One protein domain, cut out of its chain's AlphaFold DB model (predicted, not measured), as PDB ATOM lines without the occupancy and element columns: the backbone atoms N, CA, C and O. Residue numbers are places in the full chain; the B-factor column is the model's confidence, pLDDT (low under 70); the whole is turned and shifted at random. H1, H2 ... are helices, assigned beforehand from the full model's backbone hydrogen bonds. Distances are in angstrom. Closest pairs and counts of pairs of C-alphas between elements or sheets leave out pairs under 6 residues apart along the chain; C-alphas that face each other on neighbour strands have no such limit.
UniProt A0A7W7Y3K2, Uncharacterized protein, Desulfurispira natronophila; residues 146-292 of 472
ATOM      1  N   ILE A 146       3.727  16.983 -53.279       88.69
ATOM      2  CA  ILE A 146       3.606  18.126 -52.371       88.69
ATOM      3  C   ILE A 146       2.471  17.903 -51.370       88.69
ATOM      4  O   ILE A 146       2.691  18.051 -50.173       88.69
ATOM      5  N   THR A 147       1.266  17.506 -51.798       90.00
ATOM      6  CA  THR A 147       0.173  17.264 -50.830       90.00
ATOM      7  C   THR A 147       0.467  16.096 -49.891       90.00
ATOM      8  O   THR A 147      -0.032  16.073 -48.765       90.00
ATOM      9  N   THR A 148       1.292  15.153 -50.345       92.94
ATOM     10  CA  THR A 148       1.782  14.031 -49.540       92.94
ATOM     11  C   THR A 148       2.722  14.531 -48.459       92.94
ATOM     12  O   THR A 148       2.491  14.247 -47.291       92.94
ATOM     13  N   LEU A 149       3.694  15.373 -48.812       91.31
ATOM     14  CA  LEU A 149       4.566  16.030 -47.841       91.31
ATOM     15  C   LEU A 149       3.759  16.843 -46.809       91.31
ATOM     16  O   LEU A 149       3.920  16.665 -45.605       91.31
ATOM     17  N   LEU A 150       2.815  17.672 -47.273       89.81
ATOM     18  CA  LEU A 150       1.968  18.505 -46.404       89.81
ATOM     19  C   LEU A 150       1.079  17.683 -45.458       89.81
ATOM     20  O   LEU A 150       0.649  18.190 -44.423       89.81
ATOM     21  N   THR A 151       0.777  16.428 -45.797       90.44
ATOM     22  CA  THR A 151      -0.031  15.543 -44.947       90.44
ATOM     23  C   THR A 151       0.641  15.291 -43.601       90.44
ATOM     24  O   THR A 151      -0.057  15.206 -42.591       90.44
ATOM     25  N   TYR A 152       1.971  15.274 -43.560       90.81
ATOM     26  CA  TYR A 152       2.749  15.040 -42.343       90.81
ATOM     27  C   TYR A 152       3.154  16.328 -41.621       90.81
ATOM     28  O   TYR A 152       3.855  16.268 -40.623       90.81
ATOM     29  N   MET A 153       2.674  17.481 -42.090       89.50
ATOM     30  CA  MET A 153       2.945  18.788 -41.493       89.50
ATOM     31  C   MET A 153       1.699  19.355 -40.809       89.50
ATOM     32  O   MET A 153       0.569  19.200 -41.297       89.50
ATOM     33  N   ASP A 154       1.897  20.066 -39.702       88.19
ATOM     34  CA  ASP A 154       0.861  20.883 -39.079       88.19
ATOM     35  C   ASP A 154       0.624  22.204 -39.843       88.19
ATOM     36  O   ASP A 154       1.334  22.565 -40.782       88.19
ATOM     37  N   ALA A 155      -0.411  22.960 -39.466       85.19
ATOM     38  CA  ALA A 155      -0.757  24.195 -40.173       85.19
ATOM     39  C   ALA A 155       0.348  25.271 -40.117       85.19
ATOM     40  O   ALA A 155       0.472  26.069 -41.046       85.19
ATOM     41  N   TYR A 156       1.129  25.325 -39.036       86.75
ATOM     42  CA  TYR A 156       2.240  26.263 -38.890       86.75
ATOM     43  C   TYR A 156       3.413  25.861 -39.788       86.75
ATOM     44  O   TYR A 156       3.972  26.703 -40.492       86.75
ATOM     45  N   GLU A 157       3.735  24.576 -39.825       87.44
ATOM     46  CA  GLU A 157       4.781  24.002 -40.665       87.44
ATOM     47  C   GLU A 157       4.467  24.169 -42.151       87.44
ATOM     48  O   GLU A 157       5.287  24.689 -42.909       87.44
ATOM     49  N   GLN A 158       3.228  23.882 -42.555       85.81
ATOM     50  CA  GLN A 158       2.761  24.142 -43.917       85.81
ATOM     51  C   GLN A 158       2.872  25.629 -44.290       85.81
ATOM     52  O   GLN A 158       3.145  25.955 -45.445       85.81
ATOM     53  N   ASN A 159       2.648  26.553 -43.346       83.06
ATOM     54  CA  ASN A 159       2.829  27.987 -43.593       83.06
ATOM     55  C   ASN A 159       4.297  28.342 -43.829       83.06
ATOM     56  O   ASN A 159       4.601  29.039 -44.794       83.06
ATOM     57  N   ARG A 160       5.199  27.818 -43.000       82.12
ATOM     58  CA  ARG A 160       6.643  28.027 -43.147       82.12
ATOM     59  C   ARG A 160       7.186  27.452 -44.450       82.12
ATOM     60  O   ARG A 160       7.963  28.132 -45.111       82.12
ATOM     61  N   LEU A 161       6.763  26.247 -44.844       80.06
ATOM     62  CA  LEU A 161       7.164  25.670 -46.128       80.06
ATOM     63  C   LEU A 161       6.767  26.606 -47.272       80.06
ATOM     64  O   LEU A 161       7.597  26.926 -48.110       80.06
ATOM     65  N   ARG A 162       5.536  27.127 -47.272       77.81
ATOM     66  CA  ARG A 162       5.093  28.084 -48.300       77.81
ATOM     67  C   ARG A 162       5.906  29.365 -48.324       77.81
ATOM     68  O   ARG A 162       6.253  29.822 -49.404       77.81
ATOM     69  N   GLU A 163       6.194  29.943 -47.163       77.06
ATOM     70  CA  GLU A 163       7.026  31.146 -47.078       77.06
ATOM     71  C   GLU A 163       8.436  30.883 -47.622       77.06
ATOM     72  O   GLU A 163       8.985  31.723 -48.332       77.06
ATOM     73  N   ASN A 164       9.004  29.710 -47.328       75.56
ATOM     74  CA  ASN A 164      10.305  29.299 -47.844       75.56
ATOM     75  C   ASN A 164      10.265  29.095 -49.361       75.56
ATOM     76  O   ASN A 164      11.091  29.669 -50.064       75.56
ATOM     77  N   GLU A 165       9.302  28.337 -49.882       74.44
ATOM     78  CA  GLU A 165       9.160  28.105 -51.323       74.44
ATOM     79  C   GLU A 165       8.853  29.399 -52.087       74.44
ATOM     80  O   GLU A 165       9.397  29.623 -53.166       74.44
ATOM     81  N   GLY A 166       8.028  30.280 -51.514       71.44
ATOM     82  CA  GLY A 166       7.696  31.579 -52.093       71.44
ATOM     83  C   GLY A 166       8.941  32.429 -52.329       71.44
ATOM     84  O   GLY A 166       9.118  32.929 -53.433       71.44
ATOM     85  N   ARG A 167       9.851  32.493 -51.344       70.88
ATOM     86  CA  ARG A 167      11.126  33.228 -51.455       70.88
ATOM     87  C   ARG A 167      12.061  32.703 -52.546       70.88
ATOM     88  O   ARG A 167      12.866  33.477 -53.049       70.88
ATOM     89  N   HIS A 168      11.997  31.414 -52.884       66.31
ATOM     90  CA  HIS A 168      12.837  30.837 -53.942       66.31
ATOM     91  C   HIS A 168      12.321  31.178 -55.345       66.31
ATOM     92  O   HIS A 168      13.108  31.238 -56.283       66.31
ATOM     93  N   LEU A 169      11.013  31.406 -55.483       64.25
ATOM     94  CA  LEU A 169      10.350  31.705 -56.754       64.25
ATOM     95  C   LEU A 169      10.289  33.196 -57.095       64.25
ATOM     96  O   LEU A 169      10.117  33.580 -58.248       64.25
ATOM     97  N   GLY A 170      10.416  34.042 -56.085       59.44
ATOM     98  CA  GLY A 170      10.483  35.482 -56.224       59.44
ATOM     99  C   GLY A 170      10.640  36.099 -54.847       59.44
ATOM    100  O   GLY A 170      10.257  35.509 -53.842       59.44
ATOM    101  N   ASP A 171      11.152  37.320 -54.769       63.00
ATOM    102  CA  ASP A 171      11.308  38.030 -53.492       63.00
ATOM    103  C   ASP A 171       9.961  38.331 -52.770       63.00
ATOM    104  O   ASP A 171       9.930  39.074 -51.786       63.00
ATOM    105  N   ASP A 172       8.832  37.774 -53.236       63.59
ATOM    106  CA  ASP A 172       7.517  37.850 -52.604       63.59
ATOM    107  C   ASP A 172       7.206  36.569 -51.797       63.59
ATOM    108  O   ASP A 172       6.911  35.518 -52.371       63.59
ATOM    109  N   PRO A 173       7.165  36.630 -50.453       60.47
ATOM    110  CA  PRO A 173       6.783  35.489 -49.617       60.47
ATOM    111  C   PRO A 173       5.328  35.019 -49.829       60.47
ATOM    112  O   PRO A 173       4.956  33.966 -49.317       60.47
ATOM    113  N   ASN A 174       4.505  35.767 -50.576       65.31
ATOM    114  CA  ASN A 174       3.146  35.376 -50.967       65.31
ATOM    115  C   ASN A 174       3.066  34.787 -52.381       65.31
ATOM    116  O   ASN A 174       1.961  34.514 -52.857       65.31
ATOM    117  N   TYR A 175       4.203  34.589 -53.056       71.75
ATOM    118  CA  TYR A 175       4.228  34.081 -54.426       71.75
ATOM    119  C   TYR A 175       3.548  32.706 -54.543       71.75
ATOM    120  O   TYR A 175       2.856  32.433 -55.527       71.75
ATOM    121  N   LEU A 176       3.657  31.867 -53.505       73.81
ATOM    122  CA  LEU A 176       2.923  30.608 -53.370       73.81
ATOM    123  C   LEU A 176       1.784  30.719 -52.351       73.81
ATOM    124  O   LEU A 176       1.994  30.824 -51.142       73.81
ATOM    125  N   SER A 177       0.551  30.629 -52.843       78.38
ATOM    126  CA  SER A 177      -0.658  30.584 -52.026       78.38
ATOM    127  C   SER A 177      -1.049  29.150 -51.670       78.38
ATOM    128  O   SER A 177      -0.700  28.184 -52.349       78.38
ATOM    129  N   THR A 178      -1.867  29.007 -50.627       73.62
ATOM    130  CA  THR A 178      -2.428  27.712 -50.222       73.62
ATOM    131  C   THR A 178      -3.243  27.053 -51.338       73.62
ATOM    132  O   THR A 178      -3.254  25.833 -51.431       73.62
ATOM    133  N   SER A 179      -3.898  27.831 -52.209       78.44
ATOM    134  CA  SER A 179      -4.626  27.285 -53.361       78.44
ATOM    135  C   SER A 179      -3.719  26.679 -54.425       78.44
ATOM    136  O   SER A 179      -4.140  25.728 -55.073       78.44
ATOM    137  N   ASP A 180      -2.491  27.179 -54.589       79.75
ATOM    138  CA  ASP A 180      -1.587  26.707 -55.647       79.75
ATOM    139  C   ASP A 180      -1.094  25.285 -55.390       79.75
ATOM    140  O   ASP A 180      -0.964  24.497 -56.320       79.75
ATOM    141  N   LEU A 181      -0.910  24.920 -54.117       74.94
ATOM    142  CA  LEU A 181      -0.531  23.559 -53.711       74.94
ATOM    143  C   LEU A 181      -1.661  22.538 -53.929       74.94
ATOM    144  O   LEU A 181      -1.471  21.340 -53.729       74.94
ATOM    145  N   TYR A 182      -2.851  23.012 -54.305       75.75
ATOM    146  CA  TYR A 182      -4.011  22.192 -54.636       75.75
ATOM    147  C   TYR A 182      -4.350  22.204 -56.124       75.75
ATOM    148  O   TYR A 182      -5.407  21.692 -56.491       75.75
ATOM    149  N   LEU A 183      -3.500  22.793 -56.963       81.81
ATOM    150  CA  LEU A 183      -3.644  22.729 -58.409       81.81
ATOM    151  C   LEU A 183      -2.948  21.480 -58.945       81.81
ATOM    152  O   LEU A 183      -1.942  21.027 -58.404       81.81
ATOM    153  N   ASP A 184      -3.501  20.937 -60.021       84.38
ATOM    154  CA  ASP A 184      -2.810  19.956 -60.846       84.38
ATOM    155  C   ASP A 184      -1.788  20.708 -61.703       84.38
ATOM    156  O   ASP A 184      -2.131  21.327 -62.706       84.38
ATOM    157  N   TYR A 185      -0.536  20.735 -61.257       84.38
ATOM    158  CA  TYR A 185       0.545  21.426 -61.963       84.38
ATOM    159  C   TYR A 185       1.113  20.609 -63.130       84.38
ATOM    160  O   TYR A 185       1.925  21.144 -63.876       84.38
ATOM    161  N   PHE A 186       0.671  19.361 -63.328       80.94
ATOM    162  CA  PHE A 186       0.935  18.598 -64.553       80.94
ATOM    163  C   PHE A 186      -0.151  18.818 -65.620       80.94
ATOM    164  O   PHE A 186       0.000  18.363 -66.751       80.94
ATOM    165  N   ASP A 187      -1.233  19.532 -65.292       83.31
ATOM    166  CA  ASP A 187      -2.206  20.003 -66.275       83.31
ATOM    167  C   ASP A 187      -1.647  21.213 -67.036       83.31
ATOM    168  O   ASP A 187      -1.638  22.356 -66.551       83.31
ATOM    169  N   PHE A 188      -1.162  20.954 -68.251       73.50
ATOM    170  CA  PHE A 188      -0.579  21.978 -69.111       73.50
ATOM    171  C   PHE A 188      -1.598  23.021 -69.588       73.50
ATOM    172  O   PHE A 188      -1.203  24.154 -69.878       73.50
ATOM    173  N   ASP A 189      -2.890  22.682 -69.569       72.88
ATOM    174  CA  ASP A 189      -3.990  23.583 -69.919       72.88
ATOM    175  C   ASP A 189      -4.433  24.466 -68.733       72.88
ATOM    176  O   ASP A 189      -5.334  25.302 -68.862       72.88
ATOM    177  N   SER A 190      -3.805  24.315 -67.559       72.50
ATOM    178  CA  SER A 190      -4.125  25.113 -66.376       72.50
ATOM    179  C   SER A 190      -3.769  26.597 -66.545       72.50
ATOM    180  O   SER A 190      -2.846  26.982 -67.263       72.50
ATOM    181  N   THR A 191      -4.470  27.469 -65.812       76.12
ATOM    182  CA  THR A 191      -4.186  28.918 -65.764       76.12
ATOM    183  C   THR A 191      -2.985  29.272 -64.881       76.12
ATOM    184  O   THR A 191      -2.813  30.437 -64.524       76.12
ATOM    185  N   LEU A 192      -2.218  28.274 -64.434       78.69
ATOM    186  CA  LEU A 192      -1.061  28.481 -63.577       78.69
ATOM    187  C   LEU A 192       0.063  29.132 -64.384       78.69
ATOM    188  O   LEU A 192       0.356  28.677 -65.491       78.69
ATOM    189  N   ASP A 193       0.674  30.164 -63.806       81.62
ATOM    190  CA  ASP A 193       1.859  30.829 -64.345       81.62
ATOM    191  C   ASP A 193       2.966  29.813 -64.681       81.62
ATOM    192  O   ASP A 193       3.155  28.839 -63.946       81.62
ATOM    193  N   GLY A 194       3.646  30.010 -65.814       79.81
ATOM    194  CA  GLY A 194       4.601  29.044 -66.362       79.81
ATOM    195  C   GLY A 194       5.766  28.766 -65.414       79.81
ATOM    196  O   GLY A 194       6.024  27.607 -65.093       79.81
ATOM    197  N   ASP A 195       6.392  29.817 -64.890       78.81
ATOM    198  CA  ASP A 195       7.557  29.713 -64.002       78.81
ATOM    199  C   ASP A 195       7.164  29.043 -62.682       78.81
ATOM    200  O   ASP A 195       7.821  28.128 -62.174       78.81
ATOM    201  N   LYS A 196       6.004  29.436 -62.155       81.69
ATOM    202  CA  LYS A 196       5.440  28.838 -60.947       81.69
ATOM    203  C   LYS A 196       5.110  27.355 -61.117       81.69
ATOM    204  O   LYS A 196       5.355  26.563 -60.205       81.69
ATOM    205  N   ARG A 197       4.540  26.971 -62.261       84.00
ATOM    206  CA  ARG A 197       4.207  25.579 -62.595       84.00
ATOM    207  C   ARG A 197       5.454  24.716 -62.621       84.00
ATOM    208  O   ARG A 197       5.500  23.681 -61.963       84.00
ATOM    209  N   VAL A 198       6.458  25.176 -63.348       79.94
ATOM    210  CA  VAL A 198       7.764  24.537 -63.461       79.94
ATOM    211  C   VAL A 198       8.370  24.274 -62.090       79.94
ATOM    212  O   VAL A 198       8.775  23.148 -61.800       79.94
ATOM    213  N   HIS A 199       8.396  25.284 -61.219       81.38
ATOM    214  CA  HIS A 199       8.950  25.120 -59.877       81.38
ATOM    215  C   HIS A 199       8.187  24.081 -59.069       81.38
ATOM    216  O   HIS A 199       8.794  23.228 -58.427       81.38
ATOM    217  N   LEU A 200       6.854  24.108 -59.122       83.88
ATOM    218  CA  LEU A 200       6.036  23.117 -58.430       83.88
ATOM    219  C   LEU A 200       6.277  21.702 -58.966       83.88
ATOM    220  O   LEU A 200       6.379  20.775 -58.160       83.88
ATOM    221  N   ILE A 201       6.448  21.524 -60.279       84.44
ATOM    222  CA  ILE A 201       6.845  20.238 -60.870       84.44
ATOM    223  C   ILE A 201       8.214  19.813 -60.334       84.44
ATOM    224  O   ILE A 201       8.333  18.716 -59.791       84.44
ATOM    225  N   LYS A 202       9.220  20.688 -60.395       81.00
ATOM    226  CA  LYS A 202      10.586  20.423 -59.923       81.00
ATOM    227  C   LYS A 202      10.615  19.993 -58.459       81.00
ATOM    228  O   LYS A 202      11.145  18.931 -58.142       81.00
ATOM    229  N   ARG A 203       9.980  20.759 -57.565       83.75
ATOM    230  CA  ARG A 203       9.901  20.414 -56.133       83.75
ATOM    231  C   ARG A 203       9.153  19.107 -55.910       83.75
ATOM    232  O   ARG A 203       9.560  18.298 -55.085       83.75
ATOM    233  N   SER A 204       8.099  18.858 -56.680       86.75
ATOM    234  CA  SER A 204       7.357  17.601 -56.590       86.75
ATOM    235  C   SER A 204       8.188  16.396 -56.985       86.75
ATOM    236  O   SER A 204       8.134  15.383 -56.294       86.75
ATOM    237  N   LEU A 205       8.958  16.511 -58.065       85.50
ATOM    238  CA  LEU A 205       9.882  15.471 -58.499       85.50
ATOM    239  C   LEU A 205      10.979  15.257 -57.464       85.50
ATOM    240  O   LEU A 205      11.231  14.114 -57.111       85.50
ATOM    241  N   GLN A 206      11.565  16.328 -56.917       84.19
ATOM    242  CA  GLN A 206      12.562  16.217 -55.850       84.19
ATOM    243  C   GLN A 206      12.013  15.425 -54.665       84.19
ATOM    244  O   GLN A 206      12.633  14.451 -54.255       84.19
ATOM    245  N   PHE A 207      10.828  15.774 -54.156       87.75
ATOM    246  CA  PHE A 207      10.240  15.035 -53.038       87.75
ATOM    247  C   PHE A 207       9.911  13.592 -53.408       87.75
ATOM    248  O   PHE A 207      10.233  12.683 -52.653       87.75
ATOM    249  N   HIS A 208       9.281  13.371 -54.561       90.50
ATOM    250  CA  HIS A 208       8.835  12.043 -54.955       90.50
ATOM    251  C   HIS A 208       9.975  11.091 -55.271       90.50
ATOM    252  O   HIS A 208       9.989   9.990 -54.746       90.50
ATOM    253  N   LYS A 209      10.934  11.510 -56.093       88.12
ATOM    254  CA  LYS A 209      12.032  10.650 -56.533       88.12
ATOM    255  C   LYS A 209      13.043  10.397 -55.424       88.12
ATOM    256  O   LYS A 209      13.574   9.298 -55.324       88.12
ATOM    257  N   THR A 210      13.219  11.357 -54.520       85.88
ATOM    258  CA  THR A 210      13.953  11.114 -53.272       85.88
ATOM    259  C   THR A 210      13.224  10.107 -52.399       85.88
ATOM    260  O   THR A 210      13.847   9.175 -51.899       85.88
ATOM    261  N   ALA A 211      11.904  10.263 -52.241       90.75
ATOM    262  CA  ALA A 211      11.116   9.311 -51.476       90.75
ATOM    263  C   ALA A 211      11.149   7.907 -52.095       90.75
ATOM    264  O   ALA A 211      11.292   6.955 -51.347       90.75
ATOM    265  N   ASP A 212      11.084   7.789 -53.425       89.31
ATOM    266  CA  ASP A 212      11.131   6.531 -54.190       89.31
ATOM    267  C   ASP A 212      12.473   5.799 -54.013       89.31
ATOM    268  O   ASP A 212      12.501   4.628 -53.645       89.31
ATOM    269  N   VAL A 213      13.608   6.493 -54.167       86.56
ATOM    270  CA  VAL A 213      14.928   5.856 -53.987       86.56
ATOM    271  C   VAL A 213      15.174   5.445 -52.533       86.56
ATOM    272  O   VAL A 213      15.713   4.367 -52.284       86.56
ATOM    273  N   ILE A 214      14.781   6.273 -51.559       87.38
ATOM    274  CA  ILE A 214      14.908   5.912 -50.137       87.38
ATOM    275  C   ILE A 214      13.950   4.768 -49.786       87.38
ATOM    276  O   ILE A 214      14.336   3.855 -49.063       87.38
ATOM    277  N   ASP A 215      12.722   4.791 -50.303       88.38
ATOM    278  CA  ASP A 215      11.742   3.718 -50.133       88.38
ATOM    279  C   ASP A 215      12.303   2.391 -50.642       88.38
ATOM    280  O   ASP A 215      12.322   1.429 -49.884       88.38
ATOM    281  N   ALA A 216      12.871   2.362 -51.846       86.31
ATOM    282  CA  ALA A 216      13.525   1.180 -52.397       86.31
ATOM    283  C   ALA A 216      14.692   0.673 -51.539       86.31
ATOM    284  O   ALA A 216      14.768  -0.515 -51.233       86.31
ATOM    285  N   LEU A 217      15.563   1.582 -51.088       84.38
ATOM    286  CA  LEU A 217      16.675   1.240 -50.201       84.38
ATOM    287  C   LEU A 217      16.179   0.571 -48.909       84.38
ATOM    288  O   LEU A 217      16.751  -0.423 -48.463       84.38
ATOM    289  N   LEU A 218      15.122   1.116 -48.301       85.50
ATOM    290  CA  LEU A 218      14.543   0.577 -47.071       85.50
ATOM    291  C   LEU A 218      13.774  -0.725 -47.332       85.50
ATOM    292  O   LEU A 218      13.855  -1.642 -46.516       85.50
ATOM    293  N   GLN A 219      13.067  -0.844 -48.458       84.75
ATOM    294  CA  GLN A 219      12.396  -2.082 -48.856       84.75
ATOM    295  C   GLN A 219      13.388  -3.239 -48.995       84.75
ATOM    296  O   GLN A 219      13.148  -4.299 -48.412       84.75
ATOM    297  N   ASP A 220      14.514  -3.018 -49.679       82.62
ATOM    298  CA  ASP A 220      15.583  -4.007 -49.849       82.62
ATOM    299  C   ASP A 220      16.218  -4.389 -48.509       82.62
ATOM    300  O   ASP A 220      16.395  -5.566 -48.191       82.62
ATOM    301  N   LEU A 221      16.538  -3.385 -47.691       81.62
ATOM    302  CA  LEU A 221      17.176  -3.570 -46.392       81.62
ATOM    303  C   LEU A 221      16.319  -4.402 -45.428       81.62
ATOM    304  O   LEU A 221      16.831  -5.285 -44.737       81.62
ATOM    305  N   TYR A 222      15.022  -4.102 -45.366       80.69
ATOM    306  CA  TYR A 222      14.074  -4.769 -44.474       80.69
ATOM    307  C   TYR A 222      13.400  -5.980 -45.110       80.69
ATOM    308  O   TYR A 222      12.640  -6.678 -44.435       80.69
ATOM    309  N   ASN A 223      13.689  -6.246 -46.386       80.50
ATOM    310  CA  ASN A 223      13.083  -7.315 -47.159       80.50
ATOM    311  C   ASN A 223      11.542  -7.260 -47.085       80.50
ATOM    312  O   ASN A 223      10.876  -8.270 -46.842       80.50
ATOM    313  N   ILE A 224      10.982  -6.049 -47.203       78.75
ATOM    314  CA  ILE A 224       9.578  -5.746 -46.867       78.75
ATOM    315  C   ILE A 224       8.606  -6.533 -47.740       78.75
ATOM    316  O   ILE A 224       7.571  -6.983 -47.245       78.75
ATOM    317  N   ASP A 225       8.970  -6.791 -48.993       73.62
ATOM    318  CA  ASP A 225       8.194  -7.637 -49.901       73.62
ATOM    319  C   ASP A 225       7.914  -9.025 -49.307       73.62
ATOM    320  O   ASP A 225       6.807  -9.552 -49.431       73.62
ATOM    321  N   HIS A 226       8.872  -9.593 -48.570       67.31
ATOM    322  CA  HIS A 226       8.692 -10.880 -47.901       67.31
ATOM    323  C   HIS A 226       7.881 -10.778 -46.607       67.31
ATOM    324  O   HIS A 226       7.241 -11.748 -46.205       67.31
ATOM    325  N   LEU A 227       7.860  -9.612 -45.954       64.75
ATOM    326  CA  LEU A 227       6.968  -9.356 -44.817       64.75
ATOM    327  C   LEU A 227       5.502  -9.235 -45.260       64.75
ATOM    328  O   LEU A 227       4.597  -9.474 -44.459       64.75
ATOM    329  N   ALA A 228       5.266  -8.887 -46.527       59.88
ATOM    330  CA  ALA A 228       3.939  -8.797 -47.122       59.88
ATOM    331  C   ALA A 228       3.391 -10.151 -47.624       59.88
ATOM    332  O   ALA A 228       2.196 -10.229 -47.928       59.88
ATOM    333  N   GLU A 229       4.205 -11.220 -47.675       48.91
ATOM    334  CA  GLU A 229       3.786 -12.564 -48.102       48.91
ATOM    335  C   GLU A 229       2.630 -13.096 -47.229       48.91
ATOM    336  O   GLU A 229       2.807 -13.551 -46.099       48.91
ATOM    337  N   GLY A 230       1.407 -13.041 -47.767       51.28
ATOM    338  CA  GLY A 230       0.175 -13.478 -47.096       51.28
ATOM    339  C   GLY A 230      -0.856 -12.367 -46.883       51.28
ATOM    340  O   GLY A 230      -2.022 -12.668 -46.624       51.28
ATOM    341  N   SER A 231      -0.463 -11.103 -47.054       56.50
ATOM    342  CA  SER A 231      -1.392  -9.986 -47.233       56.50
ATOM    343  C   SER A 231      -1.534  -9.681 -48.724       56.50
ATOM    344  O   SER A 231      -0.553  -9.694 -49.460       56.50
ATOM    345  N   ASN A 232      -2.753  -9.417 -49.198       57.91
ATOM    346  CA  ASN A 232      -2.974  -9.022 -50.596       57.91
ATOM    347  C   ASN A 232      -2.549  -7.567 -50.872       57.91
ATOM    348  O   ASN A 232      -2.743  -7.081 -51.989       57.91
ATOM    349  N   ASP A 233      -2.008  -6.880 -49.862       66.38
ATOM    350  CA  ASP A 233      -1.820  -5.440 -49.854       66.38
ATOM    351  C   ASP A 233      -0.389  -5.102 -49.423       66.38
ATOM    352  O   ASP A 233      -0.039  -5.290 -48.257       66.38
ATOM    353  N   PRO A 234       0.457  -4.652 -50.365       66.38
ATOM    354  CA  PRO A 234       1.848  -4.342 -50.079       66.38
ATOM    355  C   PRO A 234       1.951  -3.178 -49.092       66.38
ATOM    356  O   PRO A 234       1.172  -2.223 -49.140       66.38
ATOM    357  N   ILE A 235       2.941  -3.253 -48.205       73.44
ATOM    358  CA  ILE A 235       3.287  -2.164 -47.292       73.44
ATOM    359  C   ILE A 235       4.170  -1.192 -48.069       73.44
ATOM    360  O   ILE A 235       5.283  -1.543 -48.446       73.44
ATOM    361  N   SER A 236       3.693   0.029 -48.297       79.19
ATOM    362  CA  SER A 236       4.533   1.095 -48.850       79.19
ATOM    363  C   SER A 236       5.210   1.856 -47.712       79.19
ATOM    364  O   SER A 236       4.532   2.464 -46.882       79.19
ATOM    365  N   VAL A 237       6.546   1.866 -47.686       88.00
ATOM    366  CA  VAL A 237       7.320   2.666 -46.718       88.00
ATOM    367  C   VAL A 237       7.503   4.119 -47.143       88.00
ATOM    368  O   VAL A 237       7.968   4.953 -46.370       88.00
ATOM    369  N   THR A 238       7.018   4.469 -48.328       90.50
ATOM    370  CA  THR A 238       7.068   5.816 -48.889       90.50
ATOM    371  C   THR A 238       6.361   6.826 -47.986       90.50
ATOM    372  O   THR A 238       6.793   7.970 -47.876       90.50
ATOM    373  N   GLY A 239       5.288   6.415 -47.299       90.12
ATOM    374  CA  GLY A 239       4.590   7.248 -46.318       90.12
ATOM    375  C   GLY A 239       5.511   7.722 -45.182       90.12
ATOM    376  O   GLY A 239       5.689   8.933 -45.041       90.12
ATOM    377  N   PRO A 240       6.126   6.799 -44.415       91.94
ATOM    378  CA  PRO A 240       7.218   7.099 -43.487       91.94
ATOM    379  C   PRO A 240       8.339   7.968 -44.073       91.94
ATOM    380  O   PRO A 240       8.774   8.915 -43.423       91.94
ATOM    381  N   VAL A 241       8.773   7.717 -45.313       93.31
ATOM    382  CA  VAL A 241       9.819   8.537 -45.948       93.31
ATOM    383  C   VAL A 241       9.356   9.984 -46.149       93.31
ATOM    384  O   VAL A 241      10.089  10.912 -45.817       93.31
ATOM    385  N   TYR A 242       8.130  10.220 -46.625       94.12
ATOM    386  CA  TYR A 242       7.583  11.579 -46.726       94.12
ATOM    387  C   TYR A 242       7.450  12.270 -45.367       94.12
ATOM    388  O   TYR A 242       7.665  13.481 -45.289       94.12
ATOM    389  N   ALA A 243       7.110  11.529 -44.312       92.50
ATOM    390  CA  ALA A 243       7.083  12.067 -42.956       92.50
ATOM    391  C   ALA A 243       8.488  12.496 -42.503       92.50
ATOM    392  O   ALA A 243       8.656  13.615 -42.026       92.50
ATOM    393  N   ALA A 244       9.513  11.682 -42.764       93.00
ATOM    394  CA  ALA A 244      10.904  12.040 -42.495       93.00
ATOM    395  C   ALA A 244      11.363  13.276 -43.284       93.00
ATOM    396  O   ALA A 244      11.965  14.183 -42.710       93.00
ATOM    397  N   ILE A 245      11.032  13.360 -44.581       90.56
ATOM    398  CA  ILE A 245      11.310  14.555 -45.396       90.56
ATOM    399  C   ILE A 245      10.647  15.783 -44.760       90.56
ATOM    400  O   ILE A 245      11.294  16.820 -44.619       90.56
ATOM    401  N   ALA A 246       9.381  15.671 -44.349       90.12
ATOM    402  CA  ALA A 246       8.661  16.770 -43.719       90.12
ATOM    403  C   ALA A 246       9.340  17.235 -42.426       90.12
ATOM    404  O   ALA A 246       9.626  18.422 -42.290       90.12
ATOM    405  N   GLU A 247       9.647  16.315 -41.513       89.94
ATOM    406  CA  GLU A 247      10.275  16.638 -40.230       89.94
ATOM    407  C   GLU A 247      11.645  17.312 -40.413       89.94
ATOM    408  O   GLU A 247      11.904  18.368 -39.828       89.94
ATOM    409  N   VAL A 248      12.493  16.767 -41.291       87.81
ATOM    410  CA  VAL A 248      13.841  17.304 -41.535       87.81
ATOM    411  C   VAL A 248      13.788  18.684 -42.192       87.81
ATOM    412  O   VAL A 248      14.540  19.579 -41.805       87.81
ATOM    413  N   MET A 249      12.873  18.906 -43.141       80.31
ATOM    414  CA  MET A 249      12.686  20.220 -43.774       80.31
ATOM    415  C   MET A 249      12.209  21.299 -42.796       80.31
ATOM    416  O   MET A 249      12.429  22.492 -43.028       80.31
ATOM    417  N   MET A 250      11.536  20.901 -41.716       80.50
ATOM    418  CA  MET A 250      10.989  21.828 -40.733       80.50
ATOM    419  C   MET A 250      11.975  22.212 -39.630       80.50
ATOM    420  O   MET A 250      11.737  23.210 -38.926       80.50
ATOM    421  N   GLU A 251      13.092  21.488 -39.508       78.62
ATOM    422  CA  GLU A 251      14.117  21.792 -38.522       78.62
ATOM    423  C   GLU A 251      14.570  23.262 -38.631       78.62
ATOM    424  O   GLU A 251      14.823  23.769 -39.728       78.62
ATOM    425  N   PRO A 252      14.726  23.988 -37.504       59.09
ATOM    426  CA  PRO A 252      15.146  25.395 -37.498       59.09
ATOM    427  C   PRO A 252      16.461  25.683 -38.233       59.09
ATOM    428  O   PRO A 252      16.748  26.837 -38.523       59.09
ATOM    429  N   ARG A 253      17.251  24.642 -38.506       54.62
ATOM    430  CA  ARG A 253      18.561  24.696 -39.156       54.62
ATOM    431  C   ARG A 253      18.487  24.692 -40.693       54.62
ATOM    432  O   ARG A 253      19.518  24.726 -41.354       54.62
ATOM    433  N   PHE A 254      17.288  24.639 -41.274       53.31
ATOM    434  CA  PHE A 254      17.069  24.721 -42.722       53.31
ATOM    435  C   PHE A 254      17.094  26.166 -43.264       53.31
ATOM    436  O   PHE A 254      16.496  26.468 -44.294       53.31
ATOM    437  N   ASP A 255      17.771  27.084 -42.572       50.31
ATOM    438  CA  ASP A 255      17.924  28.501 -42.927       50.31
ATOM    439  C   ASP A 255      19.081  28.769 -43.912       50.31
ATOM    440  O   ASP A 255      19.476  29.917 -44.118       50.31
ATOM    441  N   GLY A 256      19.574  27.721 -44.581       50.31
ATOM    442  CA  GLY A 256      20.545  27.810 -45.677       50.31
ATOM    443  C   GLY A 256      21.993  27.471 -45.306       50.31
ATOM    444  O   GLY A 256      22.848  27.502 -46.187       50.31
ATOM    445  N   GLU A 257      22.286  27.114 -44.048       47.94
ATOM    446  CA  GLU A 257      23.643  26.716 -43.617       47.94
ATOM    447  C   GLU A 257      23.892  25.194 -43.599       47.94
ATOM    448  O   GLU A 257      25.044  24.758 -43.526       47.94
ATOM    449  N   ILE A 258      22.850  24.358 -43.683       56.47
ATOM    450  CA  ILE A 258      23.019  22.899 -43.745       56.47
ATOM    451  C   ILE A 258      23.410  22.470 -45.163       56.47
ATOM    452  O   ILE A 258      22.714  22.752 -46.135       56.47
ATOM    453  N   SER A 259      24.510  21.718 -45.278       71.44
ATOM    454  CA  SER A 259      24.886  21.076 -46.539       71.44
ATOM    455  C   SER A 259      23.786  20.099 -46.986       71.44
ATOM    456  O   SER A 259      23.397  19.267 -46.159       71.44
ATOM    457  N   PRO A 260      23.378  20.091 -48.270       72.56
ATOM    458  CA  PRO A 260      22.405  19.140 -48.819       72.56
ATOM    459  C   PRO A 260      22.656  17.679 -48.427       72.56
ATOM    460  O   PRO A 260      21.720  16.931 -48.170       72.56
ATOM    461  N   GLN A 261      23.925  17.284 -48.282       75.19
ATOM    462  CA  GLN A 261      24.260  15.940 -47.829       75.19
ATOM    463  C   GLN A 261      23.722  15.608 -46.439       75.19
ATOM    464  O   GLN A 261      23.169  14.534 -46.216       75.19
ATOM    465  N   LYS A 262      23.940  16.511 -45.483       78.81
ATOM    466  CA  LYS A 262      23.509  16.299 -44.105       78.81
ATOM    467  C   LYS A 262      21.986  16.168 -44.059       78.81
ATOM    468  O   LYS A 262      21.499  15.262 -43.406       78.81
ATOM    469  N   THR A 263      21.265  16.995 -44.817       81.25
ATOM    470  CA  THR A 263      19.812  16.873 -44.981       81.25
ATOM    471  C   THR A 263      19.398  15.478 -45.445       81.25
ATOM    472  O   THR A 263      18.530  14.877 -44.827       81.25
ATOM    473  N   ILE A 264      20.002  14.950 -46.513       82.44
ATOM    474  CA  ILE A 264      19.645  13.620 -47.030       82.44
ATOM    475  C   ILE A 264      19.943  12.524 -46.000       82.44
ATOM    476  O   ILE A 264      19.124  11.628 -45.817       82.44
ATOM    477  N   ASN A 265      21.069  12.615 -45.290       83.44
ATOM    478  CA  ASN A 265      21.391  11.664 -44.225       83.44
ATOM    479  C   ASN A 265      20.366  11.715 -43.088       83.44
ATOM    480  O   ASN A 265      19.879  10.665 -42.679       83.44
ATOM    481  N   ASP A 266      20.014  12.919 -42.628       86.44
ATOM    482  CA  ASP A 266      19.010  13.115 -41.582       86.44
ATOM    483  C   ASP A 266      17.647  12.532 -42.036       86.44
ATOM    484  O   ASP A 266      16.947  11.904 -41.245       86.44
ATOM    485  N   ILE A 267      17.286  12.669 -43.326       89.00
ATOM    486  CA  ILE A 267      16.061  12.073 -43.897       89.00
ATOM    487  C   ILE A 267      16.126  10.546 -43.870       89.00
ATOM    488  O   ILE A 267      15.152   9.919 -43.467       89.00
ATOM    489  N   ILE A 268      17.233   9.938 -44.305       87.75
ATOM    490  CA  ILE A 268      17.380   8.474 -44.334       87.75
ATOM    491  C   ILE A 268      17.333   7.902 -42.916       87.75
ATOM    492  O   ILE A 268      16.613   6.935 -42.680       87.75
ATOM    493  N   GLU A 269      18.065   8.503 -41.974       88.25
ATOM    494  CA  GLU A 269      18.072   8.092 -40.566       88.25
ATOM    495  C   GLU A 269      16.662   8.170 -39.979       88.25
ATOM    496  O   GLU A 269      16.160   7.189 -39.427       88.25
ATOM    497  N   ARG A 270      15.967   9.290 -40.196       91.69
ATOM    498  CA  ARG A 270      14.613   9.460 -39.677       91.69
ATOM    499  C   ARG A 270      13.591   8.546 -40.356       91.69
ATOM    500  O   ARG A 270      12.718   7.997 -39.689       91.69
ATOM    501  N   ALA A 271      13.694   8.347 -41.668       91.88
ATOM    502  CA  ALA A 271      12.831   7.423 -42.399       91.88
ATOM    503  C   ALA A 271      13.023   5.990 -41.898       91.88
ATOM    504  O   ALA A 271      12.048   5.269 -41.709       91.88
ATOM    505  N   ASN A 272      14.269   5.602 -41.631       88.94
ATOM    506  CA  ASN A 272      14.602   4.303 -41.077       88.94
ATOM    507  C   ASN A 272      13.929   4.062 -39.715       88.94
ATOM    508  O   ASN A 272      13.310   3.018 -39.525       88.94
ATOM    509  N   GLU A 273      13.985   5.035 -38.799       89.75
ATOM    510  CA  GLU A 273      13.283   4.963 -37.507       89.75
ATOM    511  C   GLU A 273      11.772   4.762 -37.690       89.75
ATOM    512  O   GLU A 273      11.187   3.837 -37.125       89.75
ATOM    513  N   LEU A 274      11.140   5.589 -38.530       90.81
ATOM    514  CA  LEU A 274       9.698   5.521 -38.782       90.81
ATOM    515  C   LEU A 274       9.278   4.200 -39.443       90.81
ATOM    516  O   LEU A 274       8.200   3.675 -39.165       90.81
ATOM    517  N   VAL A 275      10.121   3.635 -40.311       89.19
ATOM    518  CA  VAL A 275       9.871   2.321 -40.908       89.19
ATOM    519  C   VAL A 275       9.961   1.220 -39.863       89.19
ATOM    520  O   VAL A 275       9.066   0.379 -39.831       89.19
ATOM    521  N   GLN A 276      10.968   1.232 -38.984       86.38
ATOM    522  CA  GLN A 276      11.080   0.253 -37.894       86.38
ATOM    523  C   GLN A 276       9.855   0.281 -36.970       86.38
ATOM    524  O   GLN A 276       9.355  -0.781 -36.585       86.38
ATOM    525  N   GLU A 277       9.337   1.476 -36.669       87.19
ATOM    526  CA  GLU A 277       8.078   1.653 -35.940       87.19
ATOM    527  C   GLU A 277       6.895   1.032 -36.699       87.19
ATOM    528  O   GLU A 277       6.118   0.274 -36.114       87.19
ATOM    529  N   LEU A 278       6.786   1.286 -38.011       85.19
ATOM    530  CA  LEU A 278       5.709   0.769 -38.860       85.19
ATOM    531  C   LEU A 278       5.707  -0.765 -38.957       85.19
ATOM    532  O   LEU A 278       4.646  -1.389 -38.892       85.19
ATOM    533  N   ILE A 279       6.876  -1.386 -39.134       82.94
ATOM    534  CA  ILE A 279       6.989  -2.848 -39.273       82.94
ATOM    535  C   ILE A 279       7.102  -3.568 -37.922       82.94
ATOM    536  O   ILE A 279       7.071  -4.798 -37.887       82.94
ATOM    537  N   ASN A 280       7.175  -2.823 -36.811       80.06
ATOM    538  CA  ASN A 280       7.314  -3.329 -35.444       80.06
ATOM    539  C   ASN A 280       8.501  -4.300 -35.283       80.06
ATOM    540  O   ASN A 280       8.384  -5.364 -34.668       80.06
ATOM    541  N   VAL A 281       9.650  -3.942 -35.864       68.75
ATOM    542  CA  VAL A 281      10.886  -4.727 -35.765       68.75
ATOM    543  C   VAL A 281      11.948  -3.904 -35.042       68.75
ATOM    544  O   VAL A 281      12.468  -2.942 -35.593       68.75
ATOM    545  N   SER A 282      12.277  -4.294 -33.805       57.16
ATOM    546  CA  SER A 282      13.265  -3.609 -32.950       57.16
ATOM    547  C   SER A 282      14.705  -4.116 -33.097       57.16
ATOM    548  O   SER A 282      15.617  -3.506 -32.550       57.16
ATOM    549  N   ASP A 283      14.905  -5.252 -33.778       53.44
ATOM    550  CA  ASP A 283      16.131  -6.064 -33.672       53.44
ATOM    551  C   ASP A 283      16.947  -6.145 -34.978       53.44
ATOM    552  O   ASP A 283      17.845  -6.982 -35.099       53.44
ATOM    553  N   LEU A 284      16.644  -5.312 -35.977       53.19
ATOM    554  CA  LEU A 284      17.402  -5.303 -37.230       53.19
ATOM    555  C   LEU A 284      18.599  -4.357 -37.146       53.19
ATOM    556  O   LEU A 284      18.556  -3.339 -36.464       53.19
ATOM    557  N   ALA A 285      19.691  -4.789 -37.782       52.75
ATOM    558  CA  ALA A 285      21.006  -4.170 -37.708       52.75
ATOM    559  C   ALA A 285      20.936  -2.658 -37.944       52.75
ATOM    560  O   ALA A 285      20.175  -2.216 -38.805       52.75
ATOM    561  N   ASP A 286      21.767  -1.899 -37.215       54.72
ATOM    562  CA  ASP A 286      22.069  -0.511 -37.559       54.72
ATOM    563  C   ASP A 286      22.324  -0.469 -39.063       54.72
ATOM    564  O   ASP A 286      23.243  -1.127 -39.567       54.72
ATOM    565  N   VAL A 287      21.459   0.243 -39.781       54.81
ATOM    566  CA  VAL A 287      21.697   0.532 -41.186       54.81
ATOM    567  C   VAL A 287      23.043   1.214 -41.206       54.81
ATOM    568  O   VAL A 287      23.215   2.238 -40.542       54.81
ATOM    569  N   ASP A 288      24.008   0.634 -41.915       54.62
ATOM    570  CA  ASP A 288      25.226   1.358 -42.233       54.62
ATOM    571  C   ASP A 288      24.789   2.472 -43.187       54.62
ATOM    572  O   ASP A 288      24.813   2.339 -44.407       54.62
ATOM    573  N   THR A 289      24.287   3.566 -42.604       52.97
ATOM    574  CA  THR A 289      23.839   4.797 -43.257       52.97
ATOM    575  C   THR A 289      25.020   5.551 -43.848       52.97
ATOM    576  O   THR A 289      24.903   6.747 -44.126       52.97
ATOM    577  N   ALA A 290      26.166   4.876 -44.027       48.69
ATOM    578  CA  ALA A 290      27.313   5.317 -44.784       48.69
ATOM    579  C   ALA A 290      26.849   5.731 -46.180       48.69
ATOM    580  O   ALA A 290      26.839   4.942 -47.115       48.69
ATOM    581  N   PHE A 291      26.442   6.998 -46.240       56.16
ATOM    582  CA  PHE A 291      26.332   7.893 -47.368       56.16
ATOM    583  C   PHE A 291      25.978   7.163 -48.665       56.16
ATOM    584  O   PHE A 291      26.861   6.617 -49.322       56.16
ATOM    585  N   ASN A 292      24.702   7.210 -49.063       66.12
ATOM    586  CA  ASN A 292      24.353   6.935 -50.449       66.12
ATOM    587  C   ASN A 292      24.504   8.247 -51.254       66.12
ATOM    588  O   ASN A 292      23.555   9.038 -51.266       66.12
TER     589      ASN A 292
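What this domain is: This is residues 146 to 292 of the 472 residues of an uncharacterized protein of Desulfurispira natronophila (UniProt A0A7W7Y3K2). One long helix, H3, makes a beam, with H5 packed across its residues 207 to 215 and H6 folding back from H5 to make a helical hairpin, its two helices crossed at 45 degrees, in which H6 only just reaches the beam, at residues 214 to 218 of H3. Short H1 packs on both H3 and H5, while H2 reaches the end of H5 at Met 250, and residues 228 to 233, after small H4 at the far end of the beam, stick out. The printed part has 147 residues with six named helices, H1 to H6 in chain order, and no named strand; its class is all helix. It is compact, with a radius of gyration of the C-alphas of 17.0 A, and spans 49 by 37 by 26 A.

How they stand to each other: H3, residues 194 to 222, touches H5, residues 238 to 250, with its residues 207 to 215 alone; the closest C-alphas, of Asp 215 and Thr 238, are 5.3 A apart, at a steep tilt of 59 degrees, opposite ways. H5 is the hub, touching four helices. H5 and H6, residues 260 to 279, form a helical hairpin with a steep tilt of 45 degrees, and their closest C-alphas, of Val 241 and Ala 271, are 4.8 A apart. H3 and H6 only just touch, with 3 pairs of C-alphas within 8 A. H1, residues 146 to 151, touches H5 about perpendicular at 88 degrees, with the closest C-alphas, of Leu 149 and Tyr 242, 5.5 A apart. H1 also touches H3, with the closest C-alphas, of Ile 146 and Ser 204, 5.7 A apart. H2, residues 155 to 169, only just touches H5, with 3 pairs within 8 A; the closest C-alphas are those of Glu 157 and Met 250, 6.6 A apart. H4, residues 224 to 227, is close to H3 but not clearly touching it, and is apart from H5 and H6. In H1, H2, H3, H5 and H6 every O i to N i+4 pair is within hydrogen-bond range; H4 is too short for such a pair.

Where its parts are: H3 runs 41.4 A from C-alpha 194 at (4.601, 29.044, -66.362) to C-alpha 222 at (14.074, -4.769, -44.474). H6 measures 28.5 A and ends with C-alpha 279 at (6.989, -2.848, -39.273). H2 measures 21.3 A, H5 18.4 A, H1 8.7 A and H4 4.9 A.

The domain as a whole: The C-alphas of Asp 171 and Gly 230, the two farthest apart, are 53.1 A apart. The printed part has no cut. The link from H2 to H3 is long, with 24 residues. The mean pLDDT of the printed part is 77.5, and residues 168 to 174, 226 to 234, 252 to 258 and 281 to 292 are under 70.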